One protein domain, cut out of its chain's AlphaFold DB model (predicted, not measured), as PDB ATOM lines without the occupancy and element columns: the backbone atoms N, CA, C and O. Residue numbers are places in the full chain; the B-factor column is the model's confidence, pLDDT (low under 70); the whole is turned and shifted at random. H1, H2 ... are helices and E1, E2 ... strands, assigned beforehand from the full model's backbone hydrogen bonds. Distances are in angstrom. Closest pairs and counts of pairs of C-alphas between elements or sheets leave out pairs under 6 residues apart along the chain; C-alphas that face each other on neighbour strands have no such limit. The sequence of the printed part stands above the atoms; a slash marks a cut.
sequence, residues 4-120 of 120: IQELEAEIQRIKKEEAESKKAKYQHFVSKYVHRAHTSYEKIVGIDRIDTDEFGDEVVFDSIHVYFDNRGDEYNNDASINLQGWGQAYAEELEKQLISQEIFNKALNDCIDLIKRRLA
ATOM      1  N   ILE A   4     326.075 198.594 233.735       95.06
ATOM      2  CA  ILE A   4     325.437 199.646 232.926       95.06
ATOM      3  C   ILE A   4     326.305 200.024 231.714       95.06
ATOM      4  O   ILE A   4     325.806 200.055 230.598       95.06
ATOM      5  N   GLN A   5     327.610 200.235 231.912       94.69
ATOM      6  CA  GLN A   5     328.541 200.613 230.839       94.69
ATOM      7  C   GLN A   5     328.708 199.492 229.806       94.69
ATOM      8  O   GLN A   5     328.868 199.756 228.617       94.69
ATOM      9  N   GLU A   6     328.668 198.234 230.252       95.38
ATOM     10  CA  GLU A   6     328.715 197.065 229.363       95.38
ATOM     11  C   GLU A   6     327.468 196.999 228.471       95.38
ATOM     12  O   GLU A   6     327.588 196.829 227.257       95.38
ATOM     13  N   LEU A   7     326.282 197.219 229.050       96.88
ATOM     14  CA  LEU A   7     325.019 197.255 228.309       96.88
ATOM     15  C   LEU A   7     324.947 198.439 227.336       96.88
ATOM     16  O   LEU A   7     324.470 198.283 226.216       96.88
ATOM     17  N   GLU A   8     325.441 199.617 227.724       96.56
ATOM     18  CA  GLU A   8     325.511 200.782 226.833       96.56
ATOM     19  C   GLU A   8     326.395 200.504 225.613       96.56
ATOM     20  O   GLU A   8     325.996 200.796 224.484       96.56
ATOM     21  N   ALA A   9     327.566 199.892 225.814       96.12
ATOM     22  CA  ALA A   9     328.458 199.516 224.722       96.12
ATOM     23  C   ALA A   9     327.823 198.466 223.793       96.12
ATOM     24  O   ALA A   9     327.947 198.563 222.571       96.12
ATOM     25  N   GLU A  10     327.108 197.491 224.358       96.81
ATOM     26  CA  GLU A  10     326.389 196.473 223.593       96.81
ATOM     27  C   GLU A  10     325.254 197.070 222.748       96.81
ATOM     28  O   GLU A  10     325.161 196.769 221.559       96.81
ATOM     29  N   ILE A  11     324.458 197.985 223.308       97.38
ATOM     30  CA  ILE A  11     323.408 198.700 222.566       97.38
ATOM     31  C   ILE A  11     324.006 199.484 221.392       97.38
ATOM     32  O   ILE A  11     323.459 199.454 220.292       97.38
ATOM     33  N   GLN A  12     325.126 200.184 221.599       96.25
ATOM     34  CA  GLN A  12     325.772 200.941 220.521       96.25
ATOM     35  C   GLN A  12     326.326 200.032 219.422       96.25
ATOM     36  O   GLN A  12     326.217 200.365 218.242       96.25
ATOM     37  N   ARG A  13     326.873 198.867 219.788       96.81
ATOM     38  CA  ARG A  13     327.332 197.867 218.819       96.81
ATOM     39  C   ARG A  13     326.174 197.361 217.958       96.81
ATOM     40  O   ARG A  13     326.279 197.419 216.738       96.81
ATOM     41  N   ILE A  14     325.068 196.953 218.583       96.75
ATOM     42  CA  ILE A  14     323.878 196.454 217.874       96.75
ATOM     43  C   ILE A  14     323.337 197.522 216.917       96.75
ATOM     44  O   ILE A  14     323.134 197.246 215.740       96.75
ATOM     45  N   LYS A  15     323.192 198.769 217.383       93.44
ATOM     46  CA  LYS A  15     322.735 199.882 216.535       93.44
ATOM     47  C   LYS A  15     323.629 200.101 215.316       93.44
ATOM     48  O   LYS A  15     323.133 200.384 214.228       93.44
ATOM     49  N   LYS A  16     324.946 199.986 215.493       93.19
ATOM     50  CA  LYS A  16     325.905 200.122 214.395       93.19
ATOM     51  C   LYS A  16     325.774 198.976 213.390       93.19
ATOM     52  O   LYS A  16     325.720 199.242 212.194       93.19
ATOM     53  N   GLU A  17     325.680 197.735 213.861       93.81
ATOM     54  CA  GLU A  17     325.493 196.551 213.009       93.81
ATOM     55  C   GLU A  17     324.183 196.632 212.206       93.81
ATOM     56  O   GLU A  17     324.162 196.346 211.007       93.81
ATOM     57  N   GLU A  18     323.097 197.097 212.830       92.25
ATOM     58  CA  GLU A  18     321.818 197.331 212.153       92.25
ATOM     59  C   GLU A  18     321.925 198.417 211.074       92.25
ATOM     60  O   GLU A  18     321.444 198.224 209.955       92.25
ATOM     61  N   ALA A  19     322.580 199.543 211.376       90.19
ATOM     62  CA  ALA A  19     322.786 200.624 210.415       90.19
ATOM     63  C   ALA A  19     323.647 200.178 209.219       90.19
ATOM     64  O   ALA A  19     323.318 200.473 208.068       90.19
ATOM     65  N   GLU A  20     324.720 199.425 209.469       92.00
ATOM     66  CA  GLU A  20     325.585 198.870 208.422       92.00
ATOM     67  C   GLU A  20     324.840 197.850 207.550       92.00
ATOM     68  O   GLU A  20     324.943 197.905 206.323       92.00
ATOM     69  N   SER A  21     324.032 196.976 208.155       92.06
ATOM     70  CA  SER A  21     323.179 196.019 207.438       92.06
ATOM     71  C   SER A  21     322.165 196.723 206.527       92.06
ATOM     72  O   SER A  21     322.047 196.395 205.341       92.06
ATOM     73  N   LYS A  22     321.481 197.758 207.033       90.75
ATOM     74  CA  LYS A  22     320.550 198.566 206.229       90.75
ATOM     75  C   LYS A  22     321.258 199.257 205.073       90.75
ATOM     76  O   LYS A  22     320.796 199.197 203.938       90.75
ATOM     77  N   LYS A  23     322.410 199.871 205.335       93.50
ATOM     78  CA  LYS A  23     323.229 200.501 204.297       93.50
ATOM     79  C   LYS A  23     323.649 199.489 203.229       93.50
ATOM     80  O   LYS A  23     323.570 199.801 202.044       93.50
ATOM     81  N   ALA A  24     324.038 198.274 203.624       93.19
ATOM     82  CA  ALA A  24     324.425 197.199 202.709       93.19
ATOM     83  C   ALA A  24     323.292 196.792 201.749       93.19
ATOM     84  O   ALA A  24     323.556 196.591 200.563       93.19
ATOM     85  N   LYS A  25     322.036 196.751 202.221       94.56
ATOM     86  CA  LYS A  25     320.840 196.470 201.395       94.56
ATOM     87  C   LYS A  25     320.765 197.372 200.157       94.56
ATOM     88  O   LYS A  25     320.416 196.903 199.075       94.56
ATOM     89  N   TYR A  26     321.155 198.639 200.294       96.25
ATOM     90  CA  TYR A  26     321.031 199.665 199.255       96.25
ATOM     91  C   TYR A  26     322.332 199.992 198.514       96.25
ATOM     92  O   TYR A  26     322.347 200.852 197.636       96.25
ATOM     93  N   GLN A  27     323.420 199.260 198.780       95.50
ATOM     94  CA  GLN A  27     324.696 199.457 198.076       95.50
ATOM     95  C   GLN A  27     324.612 199.219 196.564       95.50
ATOM     96  O   GLN A  27     325.424 199.742 195.807       95.50
ATOM     97  N   HIS A  28     323.614 198.469 196.093       95.94
ATOM     98  CA  HIS A  28     323.405 198.221 194.667       95.94
ATOM     99  C   HIS A  28     323.039 199.488 193.863       95.94
ATOM    100  O   HIS A  28     323.150 199.474 192.633       95.94
ATOM    101  N   PHE A  29     322.629 200.574 194.531       97.38
ATOM    102  CA  PHE A  29     322.440 201.884 193.906       97.38
ATOM    103  C   PHE A  29     323.755 202.605 193.603       97.38
ATOM    104  O   PHE A  29     323.777 203.502 192.762       97.38
ATOM    105  N   VAL A  30     324.870 202.228 194.231       97.44
ATOM    106  CA  VAL A  30     326.162 202.851 193.936       97.44
ATOM    107  C   VAL A  30     326.532 202.614 192.473       97.44
ATOM    108  O   VAL A  30     326.380 201.523 191.928       97.44
ATOM    109  N   SER A  31     327.035 203.662 191.821       97.31
ATOM    110  CA  SER A  31     327.303 203.731 190.379       97.31
ATOM    111  C   SER A  31     326.068 203.667 189.476       97.31
ATOM    112  O   SER A  31     326.224 203.570 188.255       97.31
ATOM    113  N   LYS A  32     324.855 203.748 190.032       98.19
ATOM    114  CA  LYS A  32     323.642 203.992 189.252       98.19
ATOM    115  C   LYS A  32     323.463 205.481 188.975       98.19
ATOM    116  O   LYS A  32     324.061 206.338 189.626       98.19
ATOM    117  N   TYR A  33     322.643 205.755 187.972       98.12
ATOM    118  CA  TYR A  33     322.365 207.089 187.468       98.12
ATOM    119  C   TYR A  33     320.873 207.349 187.614       98.12
ATOM    120  O   TYR A  33     320.078 206.465 187.292       98.12
ATOM    121  N   VAL A  34     320.499 208.534 188.082       97.19
ATOM    122  CA  VAL A  34     319.099 208.906 188.307       97.19
ATOM    123  C   VAL A  34     318.777 210.249 187.666       97.19
ATOM    124  O   VAL A  34     319.623 211.144 187.585       97.19
ATOM    125  N   HIS A  35     317.537 210.380 187.198       94.81
ATOM    126  CA  HIS A  35     316.972 211.618 186.663       94.81
ATOM    127  C   HIS A  35     315.712 211.967 187.453       94.81
ATOM    128  O   HIS A  35     314.609 211.540 187.120       94.81
ATOM    129  N   ARG A  36     315.893 212.707 188.551       83.56
ATOM    130  CA  ARG A  36     314.816 213.021 189.509       83.56
ATOM    131  C   ARG A  36     314.025 214.280 189.171       83.56
ATOM    132  O   ARG A  36     312.871 214.416 189.562       83.56
ATOM    133  N   ALA A  37     314.660 215.225 188.487       84.12
ATOM    134  CA  ALA A  37     314.085 216.522 188.174       84.12
ATOM    135  C   ALA A  37     314.461 216.914 186.752       84.12
ATOM    136  O   ALA A  37     315.495 216.500 186.236       84.12
ATOM    137  N   HIS A  38     313.615 217.729 186.120       82.75
ATOM    138  CA  HIS A  38     313.696 218.016 184.689       82.75
ATOM    139  C   HIS A  38     315.110 218.411 184.227       82.75
ATOM    140  O   HIS A  38     315.552 217.958 183.172       82.75
ATOM    141  N   THR A  39     315.822 219.186 185.038       89.25
ATOM    142  CA  THR A  39     317.124 219.786 184.733       89.25
ATOM    143  C   THR A  39     318.268 219.206 185.572       89.25
ATOM    144  O   THR A  39     319.337 219.804 185.633       89.25
ATOM    145  N   SER A  40     318.059 218.078 186.266       92.19
ATOM    146  CA  SER A  40     318.985 217.570 187.293       92.19
ATOM    147  C   SER A  40     319.238 216.074 187.157       92.19
ATOM    148  O   SER A  40     318.314 215.265 187.246       92.19
ATOM    149  N   TYR A  41     320.502 215.702 187.005       96.06
ATOM    150  CA  TYR A  41     320.951 214.324 186.845       96.06
ATOM    151  C   TYR A  41     321.987 213.993 187.908       96.06
ATOM    152  O   TYR A  41     322.854 214.811 188.212       96.06
ATOM    153  N   GLU A  42     321.943 212.780 188.447       97.25
ATOM    154  CA  GLU A  42     322.866 212.362 189.500       97.25
ATOM    155  C   GLU A  42     323.478 211.005 189.186       97.25
ATOM    156  O   GLU A  42     322.790 210.074 188.767       97.25
ATOM    157  N   LYS A  43     324.782 210.873 189.426       98.06
ATOM    158  CA  LYS A  43     325.435 209.574 189.579       98.06
ATOM    159  C   LYS A  43     325.636 209.334 191.063       98.06
ATOM    160  O   LYS A  43     326.391 210.071 191.692       98.06
ATOM    161  N   ILE A  44     325.029 208.284 191.597       97.94
ATOM    162  CA  ILE A  44     325.211 207.887 192.994       97.94
ATOM    163  C   ILE A  44     326.628 207.327 193.149       97.94
ATOM    164  O   ILE A  44     327.014 206.395 192.436       97.94
ATOM    165  N   VAL A  45     327.419 207.890 194.061       97.62
ATOM    166  CA  VAL A  45     328.809 207.461 194.311       97.62
ATOM    167  C   VAL A  45     328.991 206.776 195.660       97.62
ATOM    168  O   VAL A  45     329.943 206.017 195.825       97.62
ATOM    169  N   GLY A  46     328.056 206.967 196.587       97.19
ATOM    170  CA  GLY A  46     328.062 206.305 197.883       97.19
ATOM    171  C   GLY A  46     326.714 206.439 198.570       97.19
ATOM    172  O   GLY A  46     325.984 207.388 198.326       97.19
ATOM    173  N   ILE A  47     326.382 205.482 199.429       97.44
ATOM    174  CA  ILE A  47     325.267 205.626 200.369       97.44
ATOM    175  C   ILE A  47     325.843 206.216 201.654       97.44
ATOM    176  O   ILE A  47     326.851 205.705 202.140       97.44
ATOM    177  N   ASP A  48     325.231 207.254 202.213       94.81
ATOM    178  CA  ASP A  48     325.603 207.821 203.512       94.81
ATOM    179  C   ASP A  48     324.907 207.028 204.626       94.81
ATOM    180  O   ASP A  48     325.557 206.254 205.344       94.81
ATOM    181  N   ARG A  49     323.573 207.108 204.678       94.81
ATOM    182  CA  ARG A  49     322.721 206.446 205.677       94.81
ATOM    183  C   ARG A  49     321.354 206.063 205.108       94.81
ATOM    184  O   ARG A  49     320.996 206.478 204.009       94.81
ATOM    185  N   ILE A  50     320.623 205.260 205.878       96.19
ATOM    186  CA  ILE A  50     319.244 204.857 205.594       96.19
ATOM    187  C   ILE A  50     318.376 205.291 206.766       96.19
ATOM    188  O   ILE A  50     318.579 204.807 207.884       96.19
ATOM    189  N   ASP A  51     317.422 206.168 206.488       93.81
ATOM    190  CA  ASP A  51     316.436 206.639 207.451       93.81
ATOM    191  C   ASP A  51     315.121 205.884 207.169       93.81
ATOM    192  O   ASP A  51     314.634 205.864 206.046       93.81
ATOM    193  N   THR A  52     314.592 205.154 208.158       92.25
ATOM    194  CA  THR A  52     313.381 204.323 207.988       92.25
ATOM    195  C   THR A  52     312.218 204.959 208.735       92.25
ATOM    196  O   THR A  52     312.327 205.184 209.944       92.25
ATOM    197  N   ASP A  53     311.095 205.162 208.051       91.44
ATOM    198  CA  ASP A  53     309.856 205.681 208.629       91.44
ATOM    199  C   ASP A  53     308.612 204.888 208.169       91.44
ATOM    200  O   ASP A  53     308.715 203.750 207.706       91.44
ATOM    201  N   GLU A  54     307.417 205.449 208.374       93.69
ATOM    202  CA  GLU A  54     306.149 204.821 207.980       93.69
ATOM    203  C   GLU A  54     305.912 204.784 206.459       93.69
ATOM    204  O   GLU A  54     305.077 204.005 205.994       93.69
ATOM    205  N   PHE A  55     306.646 205.590 205.688       90.56
ATOM    206  CA  PHE A  55     306.549 205.686 204.232       90.56
ATOM    207  C   PHE A  55     307.576 204.798 203.525       90.56
ATOM    208  O   PHE A  55     307.333 204.361 202.399       90.56
ATOM    209  N   GLY A  56     308.690 204.469 204.185       93.50
ATOM    210  CA  GLY A  56     309.625 203.451 203.723       93.50
ATOM    211  C   GLY A  56     311.063 203.686 204.172       93.50
ATOM    212  O   GLY A  56     311.335 204.319 205.187       93.50
ATOM    213  N   ASP A  57     311.994 203.126 203.400       96.19
ATOM    214  CA  ASP A  57     313.427 203.365 203.569       96.19
ATOM    215  C   ASP A  57     313.838 204.560 202.688       96.19
ATOM    216  O   ASP A  57     313.888 204.456 201.455       96.19
ATOM    217  N   GLU A  58     314.126 205.695 203.322       96.62
ATOM    218  CA  GLU A  58     314.752 206.859 202.702       96.62
ATOM    219  C   GLU A  58     316.262 206.628 202.594       96.62
ATOM    220  O   GLU A  58     316.963 206.333 203.568       96.62
ATOM    221  N   VAL A  59     316.775 206.737 201.371       96.81
ATOM    222  CA  VAL A  59     318.186 206.547 201.059       96.81
ATOM    223  C   VAL A  59     318.838 207.913 200.953       96.81
ATOM    224  O   VAL A  59     318.514 208.710 200.072       96.81
ATOM    225  N   VAL A  60     319.807 208.152 201.828       96.44
ATOM    226  CA  VAL A  60     320.642 209.347 201.819       96.44
ATOM    227  C   VAL A  60     321.976 208.991 201.168       96.44
ATOM    228  O   VAL A  60     322.627 208.031 201.588       96.44
ATOM    229  N   PHE A  61     322.387 209.721 200.132       96.75
ATOM    230  CA  PHE A  61     323.512 209.324 199.284       96.75
ATOM    231  C   PHE A  61     324.379 210.493 198.813       96.75
ATOM    232  O   PHE A  61     323.909 211.609 198.607       96.75
ATOM    233  N   ASP A  62     325.655 210.197 198.582       97.44
ATOM    234  CA  ASP A  62     326.597 211.083 197.908       97.44
ATOM    235  C   ASP A  62     326.455 210.923 196.392       97.44
ATOM    236  O   ASP A  62     326.314 209.802 195.875       97.44
ATOM    237  N   SER A  63     326.541 212.029 195.657       97.19
ATOM    238  CA  SER A  63     326.371 212.036 194.207       97.19
ATOM    239  C   SER A  63     327.339 212.964 193.472       97.19
ATOM    240  O   SER A  63     327.850 213.952 193.995       97.19
ATOM    241  N   ILE A  64     327.582 212.646 192.202       97.62
ATOM    242  CA  ILE A  64     327.976 213.661 191.224       97.62
ATOM    243  C   ILE A  64     326.680 214.226 190.656       97.62
ATOM    244  O   ILE A  64     325.952 213.499 189.976       97.62
ATOM    245  N   HIS A  65     326.413 215.499 190.925       96.56
ATOM    246  CA  HIS A  65     325.209 216.195 190.489       96.56
ATOM    247  C   HIS A  65     325.505 217.068 189.267       96.56
ATOM    248  O   HIS A  65     326.444 217.865 189.262       96.56
ATOM    249  N   VAL A  66     324.687 216.913 188.231       96.25
ATOM    250  CA  VAL A  66     324.746 217.652 186.971       96.25
ATOM    251  C   VAL A  66     323.443 218.424 186.810       96.25
ATOM    252  O   VAL A  66     322.365 217.836 186.765       96.25
ATOM    253  N   TYR A  67     323.559 219.742 186.694       93.75
ATOM    254  CA  TYR A  67     322.460 220.686 186.497       93.75
ATOM    255  C   TYR A  67     322.771 221.638 185.334       93.75
ATOM    256  O   TYR A  67     323.930 221.785 184.960       93.75
ATOM    257  N   PHE A  68     321.774 222.282 184.727       90.81
ATOM    258  CA  PHE A  68     321.355 221.825 183.414       90.81
ATOM    259  C   PHE A  68     320.019 222.356 182.913       90.81
ATOM    260  O   PHE A  68     319.130 221.539 182.687       90.81
ATOM    261  N   ASP A  69     319.857 223.660 182.691       85.12
ATOM    262  CA  ASP A  69     318.657 224.141 182.007       85.12
ATOM    263  C   ASP A  69     318.796 224.151 180.477       85.12
ATOM    264  O   ASP A  69     319.655 224.821 179.903       85.12
ATOM    265  N   ASN A  70     317.937 223.383 179.806       69.62
ATOM    266  CA  ASN A  70     317.915 223.238 178.354       69.62
ATOM    267  C   ASN A  70     316.685 223.879 177.692       69.62
ATOM    268  O   ASN A  70     316.452 223.647 176.505       69.62
ATOM    269  N   ARG A  71     315.903 224.685 178.426       73.62
ATOM    270  CA  ARG A  71     314.687 225.334 177.902       73.62
ATOM    271  C   ARG A  71     314.974 226.387 176.828       73.62
ATOM    272  O   ARG A  71     314.078 226.729 176.063       73.62
ATOM    273  N   GLY A  72     316.226 226.838 176.718       62.25
ATOM    274  CA  GLY A  72     316.702 227.630 175.581       62.25
ATOM    275  C   GLY A  72     316.212 229.078 175.559       62.25
ATOM    276  O   GLY A  72     316.336 229.734 174.528       62.25
ATOM    277  N   ASP A  73     315.674 229.578 176.672       66.69
ATOM    278  CA  ASP A  73     315.376 230.996 176.851       66.69
ATOM    279  C   ASP A  73     316.534 231.723 177.566       66.69
ATOM    280  O   ASP A  73     317.381 231.111 178.220       66.69
ATOM    281  N   GLU A  74     316.611 233.044 177.395       62.25
ATOM    282  CA  GLU A  74     317.725 233.873 177.887       62.25
ATOM    283  C   GLU A  74     317.827 233.940 179.423       62.25
ATOM    284  O   GLU A  74     318.873 234.322 179.951       62.25
ATOM    285  N   TYR A  75     316.769 233.542 180.134       64.06
ATOM    286  CA  TYR A  75     316.655 233.628 181.591       64.06
ATOM    287  C   TYR A  75     317.007 232.311 182.291       64.06
ATOM    288  O   TYR A  75     317.392 232.319 183.459       64.06
ATOM    289  N   ASN A  76     316.889 231.187 181.586       65.31
ATOM    290  CA  ASN A  76     317.082 229.838 182.101       65.31
ATOM    291  C   ASN A  76     318.271 229.178 181.402       65.31
ATOM    292  O   ASN A  76     318.126 228.228 180.636       65.31
ATOM    293  N   ASN A  77     319.462 229.718 181.643       71.38
ATOM    294  CA  ASN A  77     320.692 229.257 181.007       71.38
ATOM    295  C   ASN A  77     321.678 228.617 181.991       71.38
ATOM    296  O   ASN A  77     322.819 228.363 181.607       71.38
ATOM    297  N   ASP A  78     321.278 228.390 183.247       85.19
ATOM    298  CA  ASP A  78     322.193 227.961 184.302       85.19
ATOM    299  C   ASP A  78     322.635 226.495 184.186       85.19
ATOM    300  O   ASP A  78     321.879 225.610 183.786       85.19
ATOM    301  N   ALA A  79     323.910 226.265 184.500       91.88
ATOM    302  CA  ALA A  79     324.586 224.992 184.324       91.88
ATOM    303  C   ALA A  79     325.700 224.850 185.360       91.88
ATOM    304  O   ALA A  79     326.531 225.746 185.524       91.88
ATOM    305  N   SER A  80     325.733 223.712 186.043       93.06
ATOM    306  CA  SER A  80     326.747 223.405 187.042       93.06
ATOM    307  C   SER A  80     326.978 221.903 187.170       93.06
ATOM    308  O   SER A  80     326.092 221.078 186.949       93.06
ATOM    309  N   ILE A  81     328.203 221.552 187.554       96.06
ATOM    310  CA  ILE A  81     328.588 220.189 187.912       96.06
ATOM    311  C   ILE A  81     329.131 220.253 189.334       96.06
ATOM    312  O   ILE A  81     330.136 220.917 189.584       96.06
ATOM    313  N   ASN A  82     328.475 219.561 190.260       96.00
ATOM    314  CA  ASN A  82     328.935 219.415 191.632       96.00
ATOM    315  C   ASN A  82     329.444 217.984 191.851       96.00
ATOM    316  O   ASN A  82     328.683 217.022 191.775       96.00
ATOM    317  N   LEU A  83     330.742 217.850 192.131       96.06
ATOM    318  CA  LEU A  83     331.394 216.563 192.405       96.06
ATOM    319  C   LEU A  83     331.225 216.093 193.859       96.06
ATOM    320  O   LEU A  83     331.621 214.980 194.189       96.06
ATOM    321  N   GLN A  84     330.673 216.950 194.718       94.19
ATOM    322  CA  GLN A  84     330.352 216.703 196.125       94.19
ATOM    323  C   GLN A  84     328.848 216.923 196.339       94.19
ATOM    324  O   GLN A  84     328.420 217.634 197.249       94.19
ATOM    325  N   GLY A  85     328.049 216.405 195.407       93.12
ATOM    326  CA  GLY A  85     326.602 216.427 195.500       93.12
ATOM    327  C   GLY A  85     326.113 215.491 196.596       93.12
ATOM    328  O   GLY A  85     326.790 214.539 196.986       93.12
ATOM    329  N   TRP A  86     324.917 215.781 197.079       94.44
ATOM    330  CA  TRP A  86     324.213 214.961 198.045       94.44
ATOM    331  C   TRP A  86     322.742 214.906 197.652       94.44
ATOM    332  O   TRP A  86     322.173 215.922 197.241       94.44
ATOM    333  N   GLY A  87     322.144 213.729 197.790       93.62
ATOM    334  CA  GLY A  87     320.750 213.483 197.477       93.62
ATOM    335  C   GLY A  87     320.053 212.660 198.555       93.62
ATOM    336  O   GLY A  87     320.666 211.886 199.289       93.62
ATOM    337  N   GLN A  88     318.737 212.839 198.617       95.06
ATOM    338  CA  GLN A  88     317.822 212.013 199.399       95.06
ATOM    339  C   GLN A  88     316.602 211.663 198.547       95.06
ATOM    340  O   GLN A  88     316.126 212.510 197.770       95.06
ATOM    341  N   ALA A  89     316.137 210.423 198.672       95.38
ATOM    342  CA  ALA A  89     314.894 209.934 198.087       95.38
ATOM    343  C   ALA A  89     314.518 208.575 198.692       95.38
ATOM    344  O   ALA A  89     315.387 207.820 199.140       95.38
ATOM    345  N   TYR A  90     313.235 208.225 198.638       96.62
ATOM    346  CA  TYR A  90     312.798 206.876 198.990       96.62
ATOM    347  C   TYR A  90     313.352 205.851 198.002       96.62
ATOM    348  O   TYR A  90     313.416 206.102 196.797       96.62
ATOM    349  N   ALA A  91     313.714 204.667 198.499       96.06
ATOM    350  CA  ALA A  91     314.278 203.607 197.666       96.06
ATOM    351  C   ALA A  91     313.394 203.269 196.449       96.06
ATOM    352  O   ALA A  91     313.903 203.120 195.341       96.06
ATOM    353  N   GLU A  92     312.072 203.214 196.633       95.56
ATOM    354  CA  GLU A  92     311.123 202.935 195.546       95.56
ATOM    355  C   GLU A  92     311.109 204.044 194.478       95.56
ATOM    356  O   GLU A  92     310.958 203.778 193.284       95.56
ATOM    357  N   GLU A  93     311.280 205.304 194.883       95.00
ATOM    358  CA  GLU A  93     311.377 206.429 193.948       95.00
ATOM    359  C   GLU A  93     312.692 206.390 193.173       95.00
ATOM    360  O   GLU A  93     312.689 206.593 191.956       95.00
ATOM    361  N   LEU A  94     313.799 206.062 193.851       95.50
ATOM    362  CA  LEU A  94     315.102 205.911 193.207       95.50
ATOM    363  C   LEU A  94     315.071 204.840 192.120       95.50
ATOM    364  O   LEU A  94     315.580 205.085 191.028       95.50
ATOM    365  N   GLU A  95     314.435 203.693 192.375       95.50
ATOM    366  CA  GLU A  95     314.281 202.627 191.376       95.50
ATOM    367  C   GLU A  95     313.542 203.107 190.123       95.50
ATOM    368  O   GLU A  95     313.966 202.815 189.002       95.50
ATOM    369  N   LYS A  96     312.468 203.886 190.298       95.94
ATOM    370  CA  LYS A  96     311.665 204.431 189.189       95.94
ATOM    371  C   LYS A  96     312.412 205.485 188.372       95.94
ATOM    372  O   LYS A  96     312.089 205.686 187.204       95.94
ATOM    373  N   GLN A  97     313.382 206.163 188.979       95.94
ATOM    374  CA  GLN A  97     314.139 207.262 188.373       95.94
ATOM    375  C   GLN A  97     315.466 206.815 187.748       95.94
ATOM    376  O   GLN A  97     316.209 207.655 187.231       95.94
ATOM    377  N   LEU A  98     315.779 205.515 187.789       97.31
ATOM    378  CA  LEU A  98     316.994 204.970 187.194       97.31
ATOM    379  C   LEU A  98     317.043 205.239 185.688       97.31
ATOM    380  O   LEU A  98     316.133 204.900 184.932       97.31
ATOM    381  N   ILE A  99     318.170 205.784 185.243       97.81
ATOM    382  CA  ILE A  99     318.488 206.009 183.833       97.81
ATOM    383  C   ILE A  99     319.764 205.260 183.443       97.81
ATOM    384  O   ILE A  99     320.536 204.789 184.284       97.81
ATOM    385  N   SER A 100     320.005 205.137 182.139       98.06
ATOM    386  CA  SER A 100     321.240 204.538 181.640       98.06
ATOM    387  C   SER A 100     322.435 205.481 181.820       98.06
ATOM    388  O   SER A 100     322.304 206.708 181.848       98.06
ATOM    389  N   GLN A 101     323.635 204.896 181.862       97.81
ATOM    390  CA  GLN A 101     324.885 205.657 181.828       97.81
ATOM    391  C   GLN A 101     324.983 206.550 180.583       97.81
ATOM    392  O   GLN A 101     325.543 207.639 180.648       97.81
ATOM    393  N   GLU A 102     324.448 206.096 179.450       98.25
ATOM    394  CA  GLU A 102     324.453 206.853 178.199       98.25
ATOM    395  C   GLU A 102     323.656 208.155 178.325       98.25
ATOM    396  O   GLU A 102     324.161 209.214 177.954       98.25
ATOM    397  N   ILE A 103     322.459 208.097 178.924       96.94
ATOM    398  CA  ILE A 103     321.629 209.283 179.174       96.94
ATOM    399  C   ILE A 103     322.370 210.263 180.088       96.94
ATOM    400  O   ILE A 103     322.439 211.453 179.782       96.94
ATOM    401  N   PHE A 104     322.982 209.766 181.168       97.38
ATOM    402  CA  PHE A 104     323.751 210.611 182.082       97.38
ATOM    403  C   PHE A 104     324.969 211.254 181.403       97.38
ATOM    404  O   PHE A 104     325.197 212.452 181.539       97.38
ATOM    405  N   ASN A 105     325.747 210.482 180.640       97.56
ATOM    406  CA  ASN A 105     326.917 211.001 179.932       97.56
ATOM    407  C   ASN A 105     326.525 212.056 178.893       97.56
ATOM    408  O   ASN A 105     327.237 213.046 178.729       97.56
ATOM    409  N   LYS A 106     325.391 211.868 178.210       96.12
ATOM    410  CA  LYS A 106     324.853 212.880 177.301       96.12
ATOM    411  C   LYS A 106     324.518 214.168 178.056       96.12
ATOM    412  O   LYS A 106     324.985 215.226 177.657       96.12
ATOM    413  N   ALA A 107     323.777 214.065 179.159       94.88
ATOM    414  CA  ALA A 107     323.441 215.195 180.025       94.88
ATOM    415  C   ALA A 107     324.694 215.942 180.528       94.88
ATOM    416  O   ALA A 107     324.758 217.168 180.481       94.88
ATOM    417  N   LEU A 108     325.725 215.207 180.945       96.25
ATOM    418  CA  LEU A 108     327.006 215.778 181.356       96.25
ATOM    419  C   LEU A 108     327.692 216.549 180.219       96.25
ATOM    420  O   LEU A 108     328.165 217.663 180.434       96.25
ATOM    421  N   ASN A 109     327.739 215.982 179.012       95.81
ATOM    422  CA  ASN A 109     328.337 216.652 177.857       95.81
ATOM    423  C   ASN A 109     327.557 217.912 177.462       95.81
ATOM    424  O   ASN A 109     328.170 218.957 177.259       95.81
ATOM    425  N   ASP A 110     326.224 217.833 177.426       92.69
ATOM    426  CA  ASP A 110     325.357 218.977 177.130       92.69
ATOM    427  C   ASP A 110     325.582 220.117 178.147       92.69
ATOM    428  O   ASP A 110     325.717 221.282 177.765       92.69
ATOM    429  N   CYS A 111     325.708 219.779 179.438       93.69
ATOM    430  CA  CYS A 111     326.054 220.724 180.503       93.69
ATOM    431  C   CYS A 111     327.427 221.382 180.267       93.69
ATOM    432  O   CYS A 111     327.552 222.609 180.314       93.69
ATOM    433  N   ILE A 112     328.462 220.587 179.967       94.00
ATOM    434  CA  ILE A 112     329.820 221.087 179.695       94.00
ATOM    435  C   ILE A 112     329.825 222.034 178.491       94.00
ATOM    436  O   ILE A 112     330.483 223.077 178.531       94.00
ATOM    437  N   ASP A 113     329.109 221.691 177.425       91.25
ATOM    438  CA  ASP A 113     329.027 222.520 176.226       91.25
ATOM    439  C   ASP A 113     328.337 223.857 176.511       91.25
ATOM    440  O   ASP A 113     328.809 224.901 176.048       91.25
ATOM    441  N   LEU A 114     327.274 223.856 177.321       89.19
ATOM    442  CA  LEU A 114     326.606 225.078 177.766       89.19
ATOM    443  C   LEU A 114     327.537 225.965 178.609       89.19
ATOM    444  O   LEU A 114     327.620 227.170 178.364       89.19
ATOM    445  N   ILE A 115     328.303 225.381 179.537       90.25
ATOM    446  CA  ILE A 115     329.309 226.108 180.331       90.25
ATOM    447  C   ILE A 115     330.379 226.726 179.419       90.25
ATOM    448  O   ILE A 115     330.702 227.902 179.559       90.25
ATOM    449  N   LYS A 116     330.910 225.969 178.451       89.88
ATOM    450  CA  LYS A 116     331.944 226.466 177.525       89.88
ATOM    451  C   LYS A 116     331.461 227.636 176.676       89.88
ATOM    452  O   LYS A 116     332.197 228.602 176.525       89.88
ATOM    453  N   ARG A 117     330.233 227.574 176.147       85.50
ATOM    454  CA  ARG A 117     329.645 228.670 175.352       85.50
ATOM    455  C   ARG A 117     329.533 229.981 176.130       85.50
ATOM    456  O   ARG A 117     329.523 231.029 175.506       85.50
ATOM    457  N   ARG A 118     329.445 229.929 177.463       76.69
ATOM    458  CA  ARG A 118     329.402 231.118 178.332       76.69
ATOM    459  C   ARG A 118     330.779 231.724 178.613       76.69
ATOM    460  O   ARG A 118     330.850 232.868 179.042       76.69
ATOM    461  N   LEU A 119     331.850 230.947 178.449       78.44
ATOM    462  CA  LEU A 119     333.227 231.381 178.712       78.44
ATOM    463  C   LEU A 119     333.944 231.921 177.463       78.44
ATOM    464  O   LEU A 119     335.022 232.497 177.603       78.44
ATOM    465  N   ALA A 120     333.385 231.679 176.275       69.94
ATOM    466  CA  ALA A 120     333.881 232.167 174.989       69.94
ATOM    467  C   ALA A 120     333.328 233.563 174.678       69.94
ATOM    468  O   ALA A 120     334.096 234.365 174.103       69.94
TER     469      ALA A 120
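This is residues 4 to 120 of the 120 residues of an uncharacterized protein of Bacteroides ovatus (UniProt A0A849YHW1). A four-stranded antiparallel sheet is folded sharply across its strands, with H3 packed along one face at one end, H1 running out from the other end on that same face, and the short H2 inside the fold on the opposite face. Residues 4 to 18 of H1 stick out free as an arm at one end; without them the body spans 50 by 22 by 21 A. The printed part has 117 residues, with three named helices and four named strands in the order H1 E1 E2 E3 E4 H2 H3; the sheet's order is E1, E2, E3, E4, and the class is mixed, helices and strands. The whole is loose, with a radius of gyration of the C-alphas of 18.4 A and spans of 66 by 27 by 24 A.

Find C-alpha 4 at (325.437, 199.646, 232.926); from there H1, residues 4 to 25, runs 32.0 A to C-alpha 25. Next come E1, residues 33 to 37, and E2, residues 40 to 52, 25.2 A long, which bends by 94 degrees at Gly 46, at (328.062, 206.305, 197.883). E3, residues 57 to 68, is 28.5 A long and bends by 76 degrees at residue 64; E4, residues 79 to 90, is 26.1 A long and bends by 90 degrees at residue 83. H2 is residues 91 to 96, and H3, residues 101 to 119, runs 27.2 A to C-alpha 119 at (333.227, 231.381, 178.712).

Look first at the meander E1 E2 E3 E4, each strand the antiparallel neighbour of the one before; the sheet is strongly twisted. Within hydrogen-bond range you find N 34 and O 42 at 2.8 A in the hairpin E1 and E2, N 43 and O 64 at 2.9 A in E2 and E3, and N 63 and O 85 at 2.9 A in E3 and E4. There are three layers, helices on both faces of the sheet: H1 and H3 on one face, H2 on the other. H3 has a height over the sheet of 8.4 A and runs along the strands, at 26 degrees to E2 on the local plane; its closest C-alphas to E3 are Cys 111 and Phe 68, 5.6 A. H1 has a height of 10.0 A; its closest C-alphas to E2 are Lys 23 and Ile 50, 6.0 A. H2 comes closest to E3 with the C-alphas of Ala 91 and Val 59, 6.0 A. H1 is apart from H2 and H3. In H1, H2 and H3 every O i to N i+4 pair is within hydrogen-bond range.

The C-alphas of Ile 4 and Ala 120, the two farthest apart, are 67.0 A from each other. Without residues 4 to 18 the body spans 50 by 22 by 21 A. The printed part has no cut and no long link. The mean pLDDT of the printed part is 92.1; look for values under 70 at residue 70, residues 72 to 76 and residue 120.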